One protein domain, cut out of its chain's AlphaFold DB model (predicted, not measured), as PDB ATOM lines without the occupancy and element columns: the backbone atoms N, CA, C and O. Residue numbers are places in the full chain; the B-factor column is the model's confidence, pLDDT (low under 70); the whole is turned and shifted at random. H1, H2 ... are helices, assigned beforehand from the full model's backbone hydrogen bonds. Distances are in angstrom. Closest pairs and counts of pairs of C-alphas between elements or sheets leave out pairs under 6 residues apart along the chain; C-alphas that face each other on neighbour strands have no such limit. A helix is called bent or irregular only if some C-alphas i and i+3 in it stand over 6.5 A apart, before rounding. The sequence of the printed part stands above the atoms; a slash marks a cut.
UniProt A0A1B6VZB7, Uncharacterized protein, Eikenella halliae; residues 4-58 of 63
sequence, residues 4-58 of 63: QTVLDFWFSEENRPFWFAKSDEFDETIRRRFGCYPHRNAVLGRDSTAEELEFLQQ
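Overview. This is residues 4 to 58 of the 63 residues of an uncharacterized protein of Eikenella halliae (UniProt A0A1B6VZB7). Three short helices are strung along an open, loosely folded chain. H1 and H2 are the two arms of a wide U, joined by the wandering stretch of residues 11 to 23, and H2 runs back the way that H1 came, with a gap left between them. Beyond the end of H2 the stretch of residues 35 to 49 leads away to H3, which sits by itself at the far end of the longest axis, while residues 20 to 25 stick out free of the rest. The printed part has 55 residues with three named helices in the order H1, H2, H3 and no named strand; its class is all helix, although under half of the residues, 26 of the 55, are in named elements. The whole is loose, with a radius of gyration of the C-alphas of 14.5 A, and flat, with spans of 38 by 24 by 13 A.

Arrangement. The printed part begins with H1, residues 4 to 10, which touches no helix. A long link of 13 residues joins it to H2, residues 24 to 34, the longest helix by residues. H1 and H2 are near each other: no pair of their C-alphas is within 8 A, but 5 pairs are within 10 A. The N-to-C direction of H1 is (0.11, -0.65, 0.75), and that of H2 is (-0.09, 0.66, -0.75). A second long link, of 15 residues, joins H2 to H3, residues 50 to 57. H2 and H3 are apart, with no C-alpha of the one within 8 A of the other, and H1 and H3 are apart by the same test. The N-to-C direction of H3 is (0.38, 0.80, 0.46). In H1, H2 and H3 every pair of O of residue i and N of residue i+4 is within hydrogen-bond range.

Along the chain. H1 runs from Gln 4 to Trp 10, 7 residues, and measures 9.9 A from its first to its last C-alpha; C-alpha 4 is at (-56.429, 16.299, -2.713). Residues 11 to 23 follow with no named element, and among them residues 16 to 18 are a short run of helix without a name. H2 runs from Asp 24, with its C-alpha at (-43.184, -2.252, 6.122), to Phe 34, and its 11 residues measure 15.1 A from first to last C-alpha. Residues 35 to 49 again have no named element, with another short run of helix at residues 38 to 40. H3 runs from Ala 50 to Gln 57, 8 residues and 11.0 A from first to last C-alpha, and its C-alpha 57 is at (-38.037, 22.939, -16.239). No helix is bent or irregular.

Size, cuts and confidence. The two C-alphas farthest apart are those of Pro 17 and Gln 57, at 38.6 A, while the first and last printed C-alphas, those of Gln 4 and Gln 58, are 21.3 A apart. The C-alphas of residues 11 to 23 lie 15 to 20 A from the mean of the C-alphas, and those of residues 35 to 49 lie 3 to 18 A from it. Residues 20 to 25, of which 24 and 25 belong to H2, stand free: no C-alpha 8 or more residues away along the chain is within 10 A of theirs. Both links between the named helices are long. The printed part, residues 4 to 58 of a full chain of 63 residues, has no cut. The mean pLDDT of the printed part is 92.3, with means of 95 for H1, 94 for H2 and 90 for H3, and no printed residue is under 70.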
ATOM      1  N   GLN A   4     -55.231  17.010  -3.160       91.44
ATOM      2  CA  GLN A   4     -56.429  16.299  -2.713       91.44
ATOM      3  C   GLN A   4     -56.220  14.779  -2.692       91.44
ATOM      4  O   GLN A   4     -56.590  14.136  -1.723       91.44
ATOM      5  N   THR A   5     -55.526  14.206  -3.684       92.94
ATOM      6  CA  THR A   5     -55.209  12.765  -3.699       92.94
ATOM      7  C   THR A   5     -54.380  12.325  -2.489       92.94
ATOM      8  O   THR A   5     -54.545  11.205  -2.008       92.94
ATOM      9  N   VAL A   6     -53.480  13.184  -1.999       93.94
ATOM     10  CA  VAL A   6     -52.677  12.900  -0.800       93.94
ATOM     11  C   VAL A   6     -53.551  12.958   0.449       93.94
ATOM     12  O   VAL A   6     -53.446  12.079   1.303       93.94
ATOM     13  N   LEU A   7     -54.426  13.963   0.543       95.81
ATOM     14  CA  LEU A   7     -55.353  14.112   1.664       95.81
ATOM     15  C   LEU A   7     -56.344  12.945   1.727       95.81
ATOM     16  O   LEU A   7     -56.480  12.330   2.779       95.81
ATOM     17  N   ASP A   8     -56.962  12.586   0.604       96.75
ATOM     18  CA  ASP A   8     -57.908  11.469   0.523       96.75
ATOM     19  C   ASP A   8     -57.250  10.145   0.914       96.75
ATOM     20  O   ASP A   8     -57.863   9.316   1.581       96.75
ATOM     21  N   PHE A   9     -55.983   9.947   0.529       96.19
ATOM     22  CA  PHE A   9     -55.220   8.786   0.965       96.19
ATOM     23  C   PHE A   9     -55.025   8.800   2.483       96.19
ATOM     24  O   PHE A   9     -55.388   7.836   3.142       96.19
ATOM     25  N   TRP A  10     -54.472   9.863   3.066       95.75
ATOM     26  CA  TRP A  10     -54.150   9.852   4.496       95.75
ATOM     27  C   TRP A  10     -55.380   9.831   5.404       95.75
ATOM     28  O   TRP A  10     -55.328   9.207   6.461       95.75
ATOM     29  N   PHE A  11     -56.468  10.488   5.007       96.62
ATOM     30  CA  PHE A  11     -57.665  10.646   5.834       96.62
ATOM     31  C   PHE A  11     -58.782   9.642   5.524       96.62
ATOM     32  O   PHE A  11     -59.874   9.766   6.081       96.62
ATOM     33  N   SER A  12     -58.530   8.624   4.696       96.31
ATOM     34  CA  SER A  12     -59.461   7.503   4.568       96.31
ATOM     35  C   SER A  12     -59.521   6.701   5.871       96.31
ATOM     36  O   SER A  12     -58.508   6.480   6.536       96.31
ATOM     37  N   GLU A  13     -60.714   6.220   6.229       96.94
ATOM     38  CA  GLU A  13     -60.910   5.379   7.421       96.94
ATOM     39  C   GLU A  13     -60.033   4.114   7.389       96.94
ATOM     40  O   GLU A  13     -59.557   3.663   8.428       96.94
ATOM     41  N   GLU A  14     -59.755   3.597   6.191       95.06
ATOM     42  CA  GLU A  14     -58.886   2.440   5.952       95.06
ATOM     43  C   GLU A  14     -57.431   2.691   6.372       95.06
ATOM     44  O   GLU A  14     -56.763   1.771   6.845       95.06
ATOM     45  N   ASN A  15     -56.944   3.931   6.246       96.12
ATOM     46  CA  ASN A  15     -55.544   4.264   6.508       96.12
ATOM     47  C   ASN A  15     -55.284   4.778   7.931       96.12
ATOM     48  O   ASN A  15     -54.137   4.781   8.386       96.12
ATOM     49  N   ARG A  16     -56.338   5.146   8.675       96.06
ATOM     50  CA  ARG A  16     -56.243   5.622  10.068       96.06
ATOM     51  C   ARG A  16     -55.466   4.694  11.011       96.06
ATOM     52  O   ARG A  16     -54.685   5.217  11.809       96.06
ATOM     53  N   PRO A  17     -55.612   3.353  10.952       96.12
ATOM     54  CA  PRO A  17     -54.845   2.455  11.816       96.12
ATOM     55  C   PRO A  17     -53.326   2.553  11.613       96.12
ATOM     56  O   PRO A  17     -52.571   2.209  12.521       96.12
ATOM     57  N   PHE A  18     -52.870   3.037  10.454       96.50
ATOM     58  CA  PHE A  18     -51.454   3.084  10.097       96.50
ATOM     59  C   PHE A  18     -50.750   4.402  10.445       96.50
ATOM     60  O   PHE A  18     -49.533   4.470  10.334       96.50
ATOM     61  N   TRP A  19     -51.458   5.438  10.914       94.12
ATOM     62  CA  TRP A  19     -50.875   6.775  11.151       94.12
ATOM     63  C   TRP A  19     -49.647   6.799  12.063       94.12
ATOM     64  O   TRP A  19     -48.758   7.626  11.883       94.12
ATOM     65  N   PHE A  20     -49.588   5.887  13.029       94.31
ATOM     66  CA  PHE A  20     -48.454   5.754  13.946       94.31
ATOM     67  C   PHE A  20     -47.996   4.300  14.097       94.31
ATOM     68  O   PHE A  20     -47.150   3.999  14.940       94.31
ATOM     69  N   ALA A  21     -48.565   3.387  13.307       95.19
ATOM     70  CA  ALA A  21     -48.185   1.986  13.332       95.19
ATOM     71  C   ALA A  21     -47.011   1.761  12.382       95.19
ATOM     72  O   ALA A  21     -47.034   2.189  11.231       95.19
ATOM     73  N   LYS A  22     -45.994   1.036  12.850       95.56
ATOM     74  CA  LYS A  22     -44.928   0.570  11.968       95.56
ATOM     75  C   LYS A  22     -45.455  -0.578  11.107       95.56
ATOM     76  O   LYS A  22     -45.853  -1.607  11.649       95.56
ATOM     77  N   SER A  23     -45.415  -0.414   9.786       97.31
ATOM     78  CA  SER A  23     -45.774  -1.458   8.825       97.31
ATOM     79  C   SER A  23     -44.950  -1.313   7.549       97.31
ATOM     80  O   SER A  23     -45.166  -0.394   6.764       97.31
ATOM     81  N   ASP A  24     -44.035  -2.258   7.318       97.62
ATOM     82  CA  ASP A  24     -43.184  -2.252   6.122       97.62
ATOM     83  C   ASP A  24     -44.016  -2.391   4.829       97.62
ATOM     84  O   ASP A  24     -43.649  -1.849   3.785       97.62
ATOM     85  N   GLU A  25     -45.162  -3.079   4.903       96.69
ATOM     86  CA  GLU A  25     -46.113  -3.241   3.796       96.69
ATOM     87  C   GLU A  25     -46.843  -1.929   3.468       96.69
ATOM     88  O   GLU A  25     -46.976  -1.548   2.299       96.69
ATOM     89  N   PHE A  26     -47.280  -1.201   4.499       96.56
ATOM     90  CA  PHE A  26     -47.913   0.103   4.314       96.56
ATOM     91  C   PHE A  26     -46.910   1.130   3.777       96.56
ATOM     92  O   PHE A  26     -47.210   1.862   2.831       96.56
ATOM     93  N   ASP A  27     -45.681   1.108   4.292       95.31
ATOM     94  CA  ASP A  27     -44.591   1.949   3.802       95.31
ATOM     95  C   ASP A  27     -44.280   1.670   2.325       95.31
ATOM     96  O   ASP A  27     -44.014   2.592   1.550       95.31
ATOM     97  N   GLU A  28     -44.330   0.403   1.903       95.00
ATOM     98  CA  GLU A  28     -44.137   0.034   0.501       95.00
ATOM     99  C   GLU A  28     -45.279   0.539  -0.385       95.00
ATOM    100  O   GLU A  28     -45.040   1.017  -1.495       95.00
ATOM    101  N   THR A  29     -46.511   0.523   0.120       94.62
ATOM    102  CA  THR A  29     -47.669   1.099  -0.576       94.62
ATOM    103  C   THR A  29     -47.497   2.604  -0.783       94.62
ATOM    104  O   THR A  29     -47.699   3.102  -1.895       94.62
ATOM    105  N   ILE A  30     -47.047   3.326   0.249       93.94
ATOM    106  CA  ILE A  30     -46.728   4.758   0.165       93.94
ATOM    107  C   ILE A  30     -45.610   4.995  -0.858       93.94
ATOM    108  O   ILE A  30     -45.764   5.838  -1.743       93.94
ATOM    109  N   ARG A  31     -44.507   4.235  -0.791       91.25
ATOM    110  CA  ARG A  31     -43.384   4.358  -1.739       91.25
ATOM    111  C   ARG A  31     -43.816   4.125  -3.182       91.25
ATOM    112  O   ARG A  31     -43.423   4.892  -4.055       91.25
ATOM    113  N   ARG A  32     -44.636   3.110  -3.450       89.75
ATOM    114  CA  ARG A  32     -45.117   2.822  -4.810       89.75
ATOM    115  C   ARG A  32     -46.046   3.905  -5.339       89.75
ATOM    116  O   ARG A  32     -45.963   4.252  -6.511       89.75
ATOM    117  N   ARG A  33     -46.924   4.435  -4.488       90.19
ATOM    118  CA  ARG A  33     -47.947   5.403  -4.899       90.19
ATOM    119  C   ARG A  33     -47.417   6.833  -5.003       90.19
ATOM    120  O   ARG A  33     -47.879   7.585  -5.854       90.19
ATOM    121  N   PHE A  34     -46.470   7.199  -4.143       90.12
ATOM    122  CA  PHE A  34     -46.028   8.583  -3.949       90.12
ATOM    123  C   PHE A  34     -44.516   8.783  -4.087       90.12
ATOM    124  O   PHE A  34     -44.047   9.914  -4.042       90.12
ATOM    125  N   GLY A  35     -43.736   7.715  -4.258       84.31
ATOM    126  CA  GLY A  35     -42.273   7.776  -4.273       84.31
ATOM    127  C   GLY A  35     -41.647   8.247  -5.586       84.31
ATOM    128  O   GLY A  35     -40.423   8.160  -5.714       84.31
ATOM    129  N   CYS A  36     -42.436   8.712  -6.561       81.06
ATOM    130  CA  CYS A  36     -41.869   9.304  -7.766       81.06
ATOM    131  C   CYS A  36     -41.412  10.739  -7.480       81.06
ATOM    132  O   CYS A  36     -42.222  11.625  -7.218       81.06
ATOM    133  N   TYR A  37     -40.098  10.949  -7.547       85.81
ATOM    134  CA  TYR A  37     -39.457  12.249  -7.401       85.81
ATOM    135  C   TYR A  37     -38.566  12.472  -8.624       85.81
ATOM    136  O   TYR A  37     -37.415  12.024  -8.598       85.81
ATOM    137  N   PRO A  38     -39.056  13.159  -9.675       87.94
ATOM    138  CA  PRO A  38     -38.323  13.341 -10.931       87.94
ATOM    139  C   PRO A  38     -36.899  13.880 -10.751       87.94
ATOM    140  O   PRO A  38     -35.971  13.444 -11.430       87.94
ATOM    141  N   HIS A  39     -36.680  14.737  -9.749       87.06
ATOM    142  CA  HIS A  39     -35.357  15.269  -9.396       87.06
ATOM    143  C   HIS A  39     -34.327  14.188  -9.039       87.06
ATOM    144  O   HIS A  39     -33.124  14.402  -9.171       87.06
ATOM    145  N   ARG A  40     -34.776  13.020  -8.565       88.50
ATOM    146  CA  ARG A  40     -33.908  11.907  -8.165       88.50
ATOM    147  C   ARG A  40     -33.672  10.897  -9.281       88.50
ATOM    148  O   ARG A  40     -32.814  10.039  -9.096       88.50
ATOM    149  N   ASN A  41     -34.384  10.982 -10.406       90.50
ATOM    150  CA  ASN A  41     -34.273   9.998 -11.484       90.50
ATOM    151  C   ASN A  41     -32.826   9.874 -11.979       90.50
ATOM    152  O   ASN A  41     -32.284   8.772 -11.974       90.50
ATOM    153  N   ALA A  42     -32.150  11.000 -12.236       88.69
ATOM    154  CA  ALA A  42     -30.749  11.015 -12.664       88.69
ATOM    155  C   ALA A  42     -29.793  10.358 -11.647       88.69
ATOM    156  O   ALA A  42     -28.940   9.557 -12.021       88.69
ATOM    157  N   VAL A  43     -29.960  10.643 -10.349       89.88
ATOM    158  CA  VAL A  43     -29.121  10.064  -9.276       89.88
ATOM    159  C   VAL A  43     -29.383   8.565  -9.100       89.88
ATOM    160  O   VAL A  43     -28.484   7.813  -8.735       89.88
ATOM    161  N   LEU A  44     -30.615   8.123  -9.357       88.00
ATOM    162  CA  LEU A  44     -31.032   6.725  -9.258       88.00
ATOM    163  C   LEU A  44     -30.842   5.943 -10.571       88.00
ATOM    164  O   LEU A  44     -31.211   4.770 -10.610       88.00
ATOM    165  N   GLY A  45     -30.296   6.564 -11.624       90.00
ATOM    166  CA  GLY A  45     -30.102   5.940 -12.939       90.00
ATOM    167  C   GLY A  45     -31.405   5.565 -13.652       90.00
ATOM    168  O   GLY A  45     -31.434   4.581 -14.385       90.00
ATOM    169  N   ARG A  46     -32.496   6.292 -13.390       90.25
ATOM    170  CA  ARG A  46     -33.809   6.095 -14.018       90.25
ATOM    171  C   ARG A  46     -33.995   7.095 -15.152       90.25
ATOM    172  O   ARG A  46     -33.650   8.265 -14.990       90.25
ATOM    173  N   ASP A  47     -34.598   6.648 -16.245       92.44
ATOM    174  CA  ASP A  47     -35.038   7.541 -17.313       92.44
ATOM    175  C   ASP A  47     -36.273   8.327 -16.857       92.44
ATOM    176  O   ASP A  47     -37.222   7.745 -16.328       92.44
ATOM    177  N   SER A  48     -36.253   9.647 -17.048       92.00
ATOM    178  CA  SER A  48     -37.422  10.500 -16.811       92.00
ATOM    179  C   SER A  48     -38.364  10.475 -18.011       92.00
ATOM    180  O   SER A  48     -37.911  10.441 -19.158       92.00
ATOM    181  N   THR A  49     -39.672  10.548 -17.768       91.69
ATOM    182  CA  THR A  49     -40.658  10.717 -18.850       91.69
ATOM    183  C   THR A  49     -40.631  12.140 -19.421       91.69
ATOM    184  O   THR A  49     -40.030  13.047 -18.841       91.69
ATOM    185  N   ALA A  50     -41.294  12.363 -20.561       92.25
ATOM    186  CA  ALA A  50     -41.390  13.696 -21.161       92.25
ATOM    187  C   ALA A  50     -42.080  14.698 -20.217       92.25
ATOM    188  O   ALA A  50     -41.579  15.800 -20.016       92.25
ATOM    189  N   GLU A  51     -43.167  14.282 -19.568       88.19
ATOM    190  CA  GLU A  51     -43.919  15.092 -18.605       88.19
ATOM    191  C   GLU A  51     -43.078  15.427 -17.365       88.19
ATOM    192  O   GLU A  51     -43.155  16.528 -16.821       88.19
ATOM    193  N   GLU A  52     -42.247  14.486 -16.913       90.50
ATOM    194  CA  GLU A  52     -41.323  14.705 -15.803       90.50
ATOM    195  C   GLU A  52     -40.223  15.704 -16.173       90.50
ATOM    196  O   GLU A  52     -39.874  16.557 -15.361       90.50
ATOM    197  N   LEU A  53     -39.697  15.644 -17.399       90.38
ATOM    198  CA  LEU A  53     -38.721  16.615 -17.896       90.38
ATOM    199  C   LEU A  53     -39.323  18.018 -18.032       90.38
ATOM    200  O   LEU A  53     -38.656  18.989 -17.681       90.38
ATOM    201  N   GLU A  54     -40.568  18.130 -18.499       90.75
ATOM    202  CA  GLU A  54     -41.298  19.402 -18.537       90.75
ATOM    203  C   GLU A  54     -41.509  19.964 -17.128       90.75
ATOM    204  O   GLU A  54     -41.239  21.141 -16.891       90.75
ATOM    205  N   PHE A  55     -41.919  19.122 -16.174       86.62
ATOM    206  CA  PHE A  55     -42.062  19.510 -14.769       86.62
ATOM    207  C   PHE A  55     -40.750  20.055 -14.187       86.62
ATOM    208  O   PHE A  55     -40.755  21.104 -13.550       86.62
ATOM    209  N   LEU A  56     -39.619  19.395 -14.462       88.94
ATOM    210  CA  LEU A  56     -38.289  19.802 -13.988       88.94
ATOM    211  C   LEU A  56     -37.804  21.154 -14.544       88.94
ATOM    212  O   LEU A  56     -36.863  21.726 -13.995       88.94
ATOM    213  N   GLN A  57     -38.398  21.653 -15.629       90.12
ATOM    214  CA  GLN A  57     -38.037  22.939 -16.239       90.12
ATOM    215  C   GLN A  57     -38.878  24.114 -15.716       90.12
ATOM    216  O   GLN A  57     -38.543  25.266 -15.990       90.12
ATOM    217  N   GLN A  58     -39.962  23.860 -14.975       89.06
ATOM    218  CA  GLN A  58     -40.847  24.914 -14.468       89.06
ATOM    219  C   GLN A  58     -40.179  25.723 -13.344       89.06
ATOM    220  O   GLN A  58     -39.513  25.164 -12.470       89.06
TER     221      GLN A  58